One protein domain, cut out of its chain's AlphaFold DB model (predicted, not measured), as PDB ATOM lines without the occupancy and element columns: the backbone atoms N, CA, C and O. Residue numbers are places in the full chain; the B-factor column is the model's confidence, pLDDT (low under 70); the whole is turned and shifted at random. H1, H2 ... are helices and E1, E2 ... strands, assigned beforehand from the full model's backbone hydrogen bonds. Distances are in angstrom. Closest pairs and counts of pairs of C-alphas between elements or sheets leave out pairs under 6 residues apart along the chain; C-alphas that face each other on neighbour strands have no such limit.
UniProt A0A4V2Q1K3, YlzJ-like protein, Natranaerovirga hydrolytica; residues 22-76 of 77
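AT A GLANCE: This is residues 22 to 76 of the 77 residues of the protein "YlzJ-like protein" of Natranaerovirga hydrolytica (UniProt A0A4V2Q1K3). A strongly twisted, curled antiparallel sheet makes the body: three longer strands, E1, E2 and E3, run back and forth, and the short E4 adds an edge beside the first part of E3. H2 packs near the sheet, reaching from the start of E3 toward the end of E1, while the small H1 sits at one end of the longest axis, with the turn between E2 and E3 at the other. The printed part has 55 residues, with four named strands and two named helices in the order E1, E2, E3, H1, E4, H2; the sheet order is E1, E2, E3, E4, antiparallel throughout. The class is mixed, helices and strands; the whole is compact, with a radius of gyration of the C-alphas of 10.2 A and spans of 30 by 21 by 18 A.

IN THESE COORDINATES: Find C-alpha 22 at (-5.307, 32.754, 10.032), where E1 begins; it runs over residues 22 to 26, 13.2 A. E2 follows over residues 31 to 37, 18.7 A. E3, residues 40 to 47, 19.9 A, starts at C-alpha 40 at (-17.204, 33.344, 5.421) and bends by 60 degrees at residue 44. Next come H1, residues 51 to 55, and E4, residues 64 to 66. H2, residues 67 to 74, runs 10.8 A and ends at C-alpha 74 at (-9.444, 44.441, -1.411).

HOW THE PARTS SIT: Begin with the sheet, where E1, E2 and E3 form a meander, each strand the antiparallel neighbour of the one before. E1 and E2 are a hairpin at 141 degrees, with N 23 and O 34 2.8 A apart, within hydrogen-bond range. E2 and E3 are a hairpin at 152 degrees; look at O 33, within hydrogen-bond range of N 44 at 2.8 A and of N 45 at 3.1 A. E3 and E4 are antiparallel at 123 degrees, with N 65 and O 41 2.7 A apart, within hydrogen-bond range. H2 is on the sheet at a height of 4.0 A, only just above the sheet's level, and lies over none of the strands, but only just: 2 of its C-alphas fall on E4. Its closest C-alphas to E3 are those of Ala 67 and Ala 40, 5.7 A, and to E1 those of Ile 74 and Ser 26, 7.1 A. H1 is not on the sheet, but only just, with 4 pairs of C-alphas within 10 A; the closest C-alphas of H1 and E3 are those of Tyr 54 and Val 46, 7.3 A. H1 and H2 are apart. In H1 and H2 every O i to N i+4 pair is within hydrogen-bond range.

THE WHOLE: Look from Gly 38 to Asp 50 for the two C-alphas farthest apart, 30.3 A. The printed part has no cut and no long link; H1 to E4, with 8 residues between them, is a short link, and the other links are tight. The mean pLDDT of the printed part is 89.4, and residue 76 is the one printed residue under 70.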
ATOM      1  N   TYR A  22      -5.288  31.319  10.249       88.81
ATOM      2  CA  TYR A  22      -5.307  32.754  10.032       88.81
ATOM      3  C   TYR A  22      -4.691  33.095   8.679       88.81
ATOM      4  O   TYR A  22      -3.586  32.668   8.351       88.81
ATOM      5  N   GLU A  23      -5.385  33.938   7.931       90.62
ATOM      6  CA  GLU A  23      -4.913  34.528   6.687       90.62
ATOM      7  C   GLU A  23      -4.779  36.042   6.865       90.62
ATOM      8  O   GLU A  23      -5.618  36.693   7.496       90.62
ATOM      9  N   GLU A  24      -3.715  36.617   6.309       93.06
ATOM     10  CA  GLU A  24      -3.519  38.064   6.279       93.06
ATOM     11  C   GLU A  24      -3.954  38.628   4.928       93.06
ATOM     12  O   GLU A  24      -3.529  38.172   3.867       93.06
ATOM     13  N   VAL A  25      -4.802  39.649   4.979       92.00
ATOM     14  CA  VAL A  25      -5.365  40.325   3.816       92.00
ATOM     15  C   VAL A  25      -4.964  41.790   3.867       92.00
ATOM     16  O   VAL A  25      -5.354  42.529   4.773       92.00
ATOM     17  N   SER A  26      -4.191  42.221   2.877       91.69
ATOM     18  CA  SER A  26      -3.794  43.619   2.737       91.69
ATOM     19  C   SER A  26      -4.883  44.418   2.031       91.69
ATOM     20  O   SER A  26      -5.227  44.141   0.883       91.69
ATOM     21  N   LEU A  27      -5.394  45.432   2.721       87.50
ATOM     22  CA  LEU A  27      -6.225  46.497   2.171       87.50
ATOM     23  C   LEU A  27      -5.358  47.747   1.945       87.50
ATOM     24  O   LEU A  27      -4.218  47.832   2.402       87.50
ATOM     25  N   LYS A  28      -5.906  48.752   1.256       74.75
ATOM     26  CA  LYS A  28      -5.187  49.983   0.878       74.75
ATOM     27  C   LYS A  28      -4.541  50.724   2.063       74.75
ATOM     28  O   LYS A  28      -3.480  51.317   1.902       74.75
ATOM     29  N   ASN A  29      -5.179  50.706   3.233       83.94
ATOM     30  CA  ASN A  29      -4.793  51.475   4.426       83.94
ATOM     31  C   ASN A  29      -4.558  50.617   5.687       83.94
ATOM     32  O   ASN A  29      -4.239  51.158   6.751       83.94
ATOM     33  N   CYS A  30      -4.713  49.295   5.605       92.00
ATOM     34  CA  CYS A  30      -4.506  48.394   6.735       92.00
ATOM     35  C   CYS A  30      -4.315  46.944   6.295       92.00
ATOM     36  O   CYS A  30      -4.717  46.557   5.202       92.00
ATOM     37  N   THR A  31      -3.799  46.116   7.196       94.12
ATOM     38  CA  THR A  31      -3.815  44.660   7.047       94.12
ATOM     39  C   THR A  31      -4.848  44.078   8.002       94.12
ATOM     40  O   THR A  31      -4.875  44.414   9.187       94.12
ATOM     41  N   LEU A  32      -5.712  43.207   7.495       93.62
ATOM     42  CA  LEU A  32      -6.633  42.421   8.304       93.62
ATOM     43  C   LEU A  32      -6.063  41.024   8.497       93.62
ATOM     44  O   LEU A  32      -5.613  40.402   7.544       93.62
ATOM     45  N   GLN A  33      -6.146  40.507   9.714       94.38
ATOM     46  CA  GLN A  33      -5.992  39.083   9.971       94.38
ATOM     47  C   GLN A  33      -7.387  38.482  10.090       94.38
ATOM     48  O   GLN A  33      -8.168  38.892  10.956       94.38
ATOM     49  N   VAL A  34      -7.703  37.522   9.230       93.81
ATOM     50  CA  VAL A  34      -8.997  36.842   9.191       93.81
ATOM     51  C   VAL A  34      -8.823  35.352   9.450       93.81
ATOM     52  O   VAL A  34      -7.779  34.791   9.146       93.81
ATOM     53  N   CYS A  35      -9.836  34.697  10.002       92.56
ATOM     54  CA  CYS A  35      -9.911  33.241  10.054       92.56
ATOM     55  C   CYS A  35     -11.125  32.753   9.272       92.56
ATOM     56  O   CYS A  35     -12.186  33.389   9.258       92.56
ATOM     57  N   LYS A  36     -10.974  31.614   8.598       89.56
ATOM     58  CA  LYS A  36     -12.075  31.013   7.851       89.56
ATOM     59  C   LYS A  36     -13.114  30.439   8.814       89.56
ATOM     60  O   LYS A  36     -12.787  29.703   9.738       89.56
ATOM     61  N   ASN A  37     -14.382  30.759   8.577       86.00
ATOM     62  CA  ASN A  37     -15.525  30.259   9.329       86.00
ATOM     63  C   ASN A  37     -16.606  29.789   8.341       86.00
ATOM     64  O   ASN A  37     -17.489  30.553   7.945       86.00
ATOM     65  N   GLY A  38     -16.486  28.540   7.878       85.62
ATOM     66  CA  GLY A  38     -17.318  27.996   6.800       85.62
ATOM     67  C   GLY A  38     -17.039  28.686   5.458       85.62
ATOM     68  O   GLY A  38     -15.903  28.678   4.982       85.62
ATOM     69  N   ASP A  39     -18.072  29.298   4.872       86.19
ATOM     70  CA  ASP A  39     -18.006  30.051   3.603       86.19
ATOM     71  C   ASP A  39     -17.714  31.554   3.797       86.19
ATOM     72  O   ASP A  39     -17.736  32.346   2.847       86.19
ATOM     73  N   ALA A  40     -17.467  31.967   5.039       90.88
ATOM     74  CA  ALA A  40     -17.204  33.344   5.421       90.88
ATOM     75  C   ALA A  40     -15.860  33.472   6.151       90.88
ATOM     76  O   ALA A  40     -15.225  32.487   6.527       90.88
ATOM     77  N   PHE A  41     -15.442  34.712   6.366       91.94
ATOM     78  CA  PHE A  41     -14.208  35.074   7.044       91.94
ATOM     79  C   PHE A  41     -14.533  35.920   8.261       91.94
ATOM     80  O   PHE A  41     -15.242  36.918   8.150       91.94
ATOM     81  N   LYS A  42     -14.014  35.547   9.424       93.31
ATOM     82  CA  LYS A  42     -14.122  36.358  10.631       93.31
ATOM     83  C   LYS A  42     -12.862  37.197  10.784       93.31
ATOM     84  O   LYS A  42     -11.762  36.658  10.758       93.31
ATOM     85  N   ILE A  43     -13.014  38.501  10.979       93.81
ATOM     86  CA  ILE A  43     -11.896  39.393  11.287       93.81
ATOM     87  C   ILE A  43     -11.426  39.082  12.707       93.81
ATOM     88  O   ILE A  43     -12.170  39.269  13.668       93.81
ATOM     89  N   ASN A  44     -10.194  38.607  12.846       93.44
ATOM     90  CA  ASN A  44      -9.567  38.379  14.144       93.44
ATOM     91  C   ASN A  44      -8.869  39.646  14.645       93.44
ATOM     92  O   ASN A  44      -8.959  39.998  15.819       93.44
ATOM     93  N   ARG A  45      -8.188  40.361  13.741       93.00
ATOM     94  CA  ARG A  45      -7.400  41.542  14.091       93.00
ATOM     95  C   ARG A  45      -7.323  42.537  12.939       93.00
ATOM     96  O   ARG A  45      -7.196  42.149  11.784       93.00
ATOM     97  N   VAL A  46      -7.313  43.820  13.289       93.94
ATOM     98  CA  VAL A  46      -6.947  44.927  12.397       93.94
ATOM     99  C   VAL A  46      -5.546  45.405  12.756       93.94
ATOM    100  O   VAL A  46      -5.259  45.706  13.921       93.94
ATOM    101  N   ILE A  47      -4.675  45.483  11.760       94.12
ATOM    102  CA  ILE A  47      -3.304  45.968  11.875       94.12
ATOM    103  C   ILE A  47      -3.210  47.246  11.038       94.12
ATOM    104  O   ILE A  47      -3.080  47.204   9.815       94.12
ATOM    105  N   SER A  48      -3.306  48.397  11.701       92.44
ATOM    106  CA  SER A  48      -3.105  49.705  11.078       92.44
ATOM    107  C   SER A  48      -2.430  50.669  12.047       92.44
ATOM    108  O   SER A  48      -2.506  50.511  13.264       92.44
ATOM    109  N   THR A  49      -1.762  51.676  11.494       91.56
ATOM    110  CA  THR A  49      -1.266  52.836  12.246       91.56
ATOM    111  C   THR A  49      -2.236  54.016  12.193       91.56
ATOM    112  O   THR A  49      -2.062  54.967  12.952       91.56
ATOM    113  N   ASP A  50      -3.262  53.953  11.338       91.38
ATOM    114  CA  ASP A  50      -4.298  54.975  11.214       91.38
ATOM    115  C   ASP A  50      -5.479  54.658  12.156       91.38
ATOM    116  O   ASP A  50      -6.162  53.643  11.974       91.38
ATOM    117  N   PRO A  51      -5.762  55.514  13.159       89.44
ATOM    118  CA  PRO A  51      -6.881  55.323  14.076       89.44
ATOM    119  C   PRO A  51      -8.245  55.268  13.385       89.44
ATOM    120  O   PRO A  51      -9.160  54.642  13.916       89.44
ATOM    121  N   SER A  52      -8.398  55.908  12.221       90.81
ATOM    122  CA  SER A  52      -9.674  55.947  11.502       90.81
ATOM    123  C   SER A  52     -10.138  54.556  11.060       90.81
ATOM    124  O   SER A  52     -11.333  54.279  11.088       90.81
ATOM    125  N   VAL A  53      -9.200  53.645  10.776       90.50
ATOM    126  CA  VAL A  53      -9.488  52.250  10.404       90.50
ATOM    127  C   VAL A  53     -10.162  51.499  11.553       90.50
ATOM    128  O   VAL A  53     -11.077  50.715  11.331       90.50
ATOM    129  N   TYR A  54      -9.766  51.769  12.799       88.69
ATOM    130  CA  TYR A  54     -10.391  51.157  13.975       88.69
ATOM    131  C   TYR A  54     -11.798  51.706  14.260       88.69
ATOM    132  O   TYR A  54     -12.547  51.099  15.025       88.69
ATOM    133  N   LEU A  55     -12.155  52.851  13.667       89.44
ATOM    134  CA  LEU A  55     -13.491  53.442  13.757       89.44
ATOM    135  C   LEU A  55     -14.421  52.957  12.638       89.44
ATOM    136  O   LEU A  55     -15.633  53.163  12.736       89.44
ATOM    137  N   ASP A  56     -13.878  52.314  11.603       89.38
ATOM    138  CA  ASP A  56     -14.668  51.745  10.521       89.38
ATOM    139  C   ASP A  56     -15.490  50.559  11.039       89.38
ATOM    140  O   ASP A  56     -14.961  49.543  11.498       89.38
ATOM    141  N   GLN A  57     -16.813  50.704  10.976       87.06
ATOM    142  CA  GLN A  57     -17.754  49.685  11.425       87.06
ATOM    143  C   GLN A  57     -17.768  48.448  10.536       87.06
ATOM    144  O   GLN A  57     -18.390  47.475  10.936       87.06
ATOM    145  N   GLU A  58     -17.131  48.462   9.363       87.25
ATOM    146  CA  GLU A  58     -17.032  47.299   8.479       87.25
ATOM    147  C   GLU A  58     -15.781  46.448   8.729       87.25
ATOM    148  O   GLU A  58     -15.722  45.295   8.297       87.25
ATOM    149  N   LEU A  59     -14.791  47.001   9.436       89.12
ATOM    150  CA  LEU A  59     -13.477  46.387   9.633       89.12
ATOM    151  C   LEU A  59     -13.244  45.932  11.079       89.12
ATOM    152  O   LEU A  59     -12.138  45.525  11.421       89.12
ATOM    153  N   GLN A  60     -14.256  45.979  11.948       91.62
ATOM    154  CA  GLN A  60     -14.058  45.702  13.371       91.62
ATOM    155  C   GLN A  60     -13.701  44.229  13.645       91.62
ATOM    156  O   GLN A  60     -14.283  43.312  13.052       91.62
ATOM    157  N   PRO A  61     -12.793  43.963  14.604       92.38
ATOM    158  CA  PRO A  61     -12.555  42.611  15.091       92.38
ATOM    159  C   PRO A  61     -13.847  41.937  15.568       92.38
ATOM    160  O   PRO A  61     -14.680  42.543  16.238       92.38
ATOM    161  N   GLY A  62     -14.008  40.660  15.233       91.00
ATOM    162  CA  GLY A  62     -15.197  39.863  15.529       91.00
ATOM    163  C   GLY A  62     -16.248  39.862  14.419       91.00
ATOM    164  O   GLY A  62     -17.101  38.970  14.407       91.00
ATOM    165  N   MET A  63     -16.174  40.789  13.462       91.88
ATOM    166  CA  MET A  63     -17.085  40.811  12.322       91.88
ATOM    167  C   MET A  63     -16.868  39.630  11.387       91.88
ATOM    168  O   MET A  63     -15.754  39.142  11.228       91.88
ATOM    169  N   THR A  64     -17.948  39.194  10.743       92.94
ATOM    170  CA  THR A  64     -17.919  38.130   9.737       92.94
ATOM    171  C   THR A  64     -18.247  38.715   8.367       92.94
ATOM    172  O   THR A  64     -19.310  39.299   8.174       92.94
ATOM    173  N   LEU A  65     -17.329  38.553   7.422       91.19
ATOM    174  CA  LEU A  65     -17.429  38.997   6.039       91.19
ATOM    175  C   LEU A  65     -17.645  37.795   5.123       91.19
ATOM    176  O   LEU A  65     -16.991  36.764   5.260       91.19
ATOM    177  N   SER A  66     -18.529  37.929   4.138       92.50
ATOM    178  CA  SER A  66     -18.594  36.951   3.052       92.50
ATOM    179  C   SER A  66     -17.348  37.052   2.169       92.50
ATOM    180  O   SER A  66     -16.745  38.123   2.053       92.50
ATOM    181  N   ALA A  67     -16.996  35.965   1.477       87.94
ATOM    182  CA  ALA A  67     -15.885  35.971   0.524       87.94
ATOM    183  C   ALA A  67     -16.025  37.077  -0.545       87.94
ATOM    184  O   ALA A  67     -15.051  37.729  -0.909       87.94
ATOM    185  N   LEU A  68     -17.249  37.339  -1.020       88.81
ATOM    186  CA  LEU A  68     -17.524  38.420  -1.974       88.81
ATOM    187  C   LEU A  68     -17.242  39.801  -1.374       88.81
ATOM    188  O   LEU A  68     -16.648  40.646  -2.041       88.81
ATOM    189  N   ARG A  69     -17.648  40.035  -0.117       88.44
ATOM    190  CA  ARG A  69     -17.436  41.328   0.545       88.44
ATOM    191  C   ARG A  69     -15.958  41.580   0.815       88.44
ATOM    192  O   ARG A  69     -15.500  42.690   0.573       88.44
ATOM    193  N   LEU A  70     -15.229  40.554   1.252       87.56
ATOM    194  CA  LEU A  70     -13.788  40.638   1.472       87.56
ATOM    195  C   LEU A  70     -13.056  41.007   0.173       87.56
ATOM    196  O   LEU A  70     -12.287  41.963   0.161       87.56
ATOM    197  N   ASN A  71     -13.377  40.343  -0.941       87.81
ATOM    198  CA  ASN A  71     -12.815  40.688  -2.252       87.81
ATOM    199  C   ASN A  71     -13.164  42.119  -2.694       87.81
ATOM    200  O   ASN A  71     -12.313  42.821  -3.230       87.81
ATOM    201  N   ALA A  72     -14.392  42.581  -2.444       87.25
ATOM    202  CA  ALA A  72     -14.781  43.952  -2.771       87.25
ATOM    203  C   ALA A  72     -13.966  45.001  -1.993       87.25
ATOM    204  O   ALA A  72     -13.640  46.041  -2.552       87.25
ATOM    205  N   LEU A  73     -13.621  44.728  -0.729       84.94
ATOM    206  CA  LEU A  73     -12.796  45.621   0.095       84.94
ATOM    207  C   LEU A  73     -11.333  45.650  -0.370       84.94
ATOM    208  O   LEU A  73     -10.709  46.706  -0.346       84.94
ATOM    209  N   ILE A  74     -10.800  44.517  -0.839       85.19
ATOM    210  CA  ILE A  74      -9.444  44.441  -1.411       85.19
ATOM    211  C   ILE A  74      -9.327  45.305  -2.680       85.19
ATOM    212  O   ILE A  74      -8.276  45.886  -2.935       85.19
ATOM    213  N   HIS A  75     -10.404  45.404  -3.465       79.31
ATOM    214  CA  HIS A  75     -10.432  46.081  -4.766       79.31
ATOM    215  C   HIS A  75     -11.131  47.454  -4.767       79.31
ATOM    216  O   HIS A  75     -11.433  47.972  -5.841       79.31
ATOM    217  N   GLN A  76     -11.430  48.048  -3.608       66.06
ATOM    218  CA  GLN A  76     -11.975  49.409  -3.560       66.06
ATOM    219  C   GLN A  76     -10.879  50.446  -3.882       66.06
ATOM    220  O   GLN A  76      -9.992  50.696  -3.062       66.06
TER     221      GLN A  76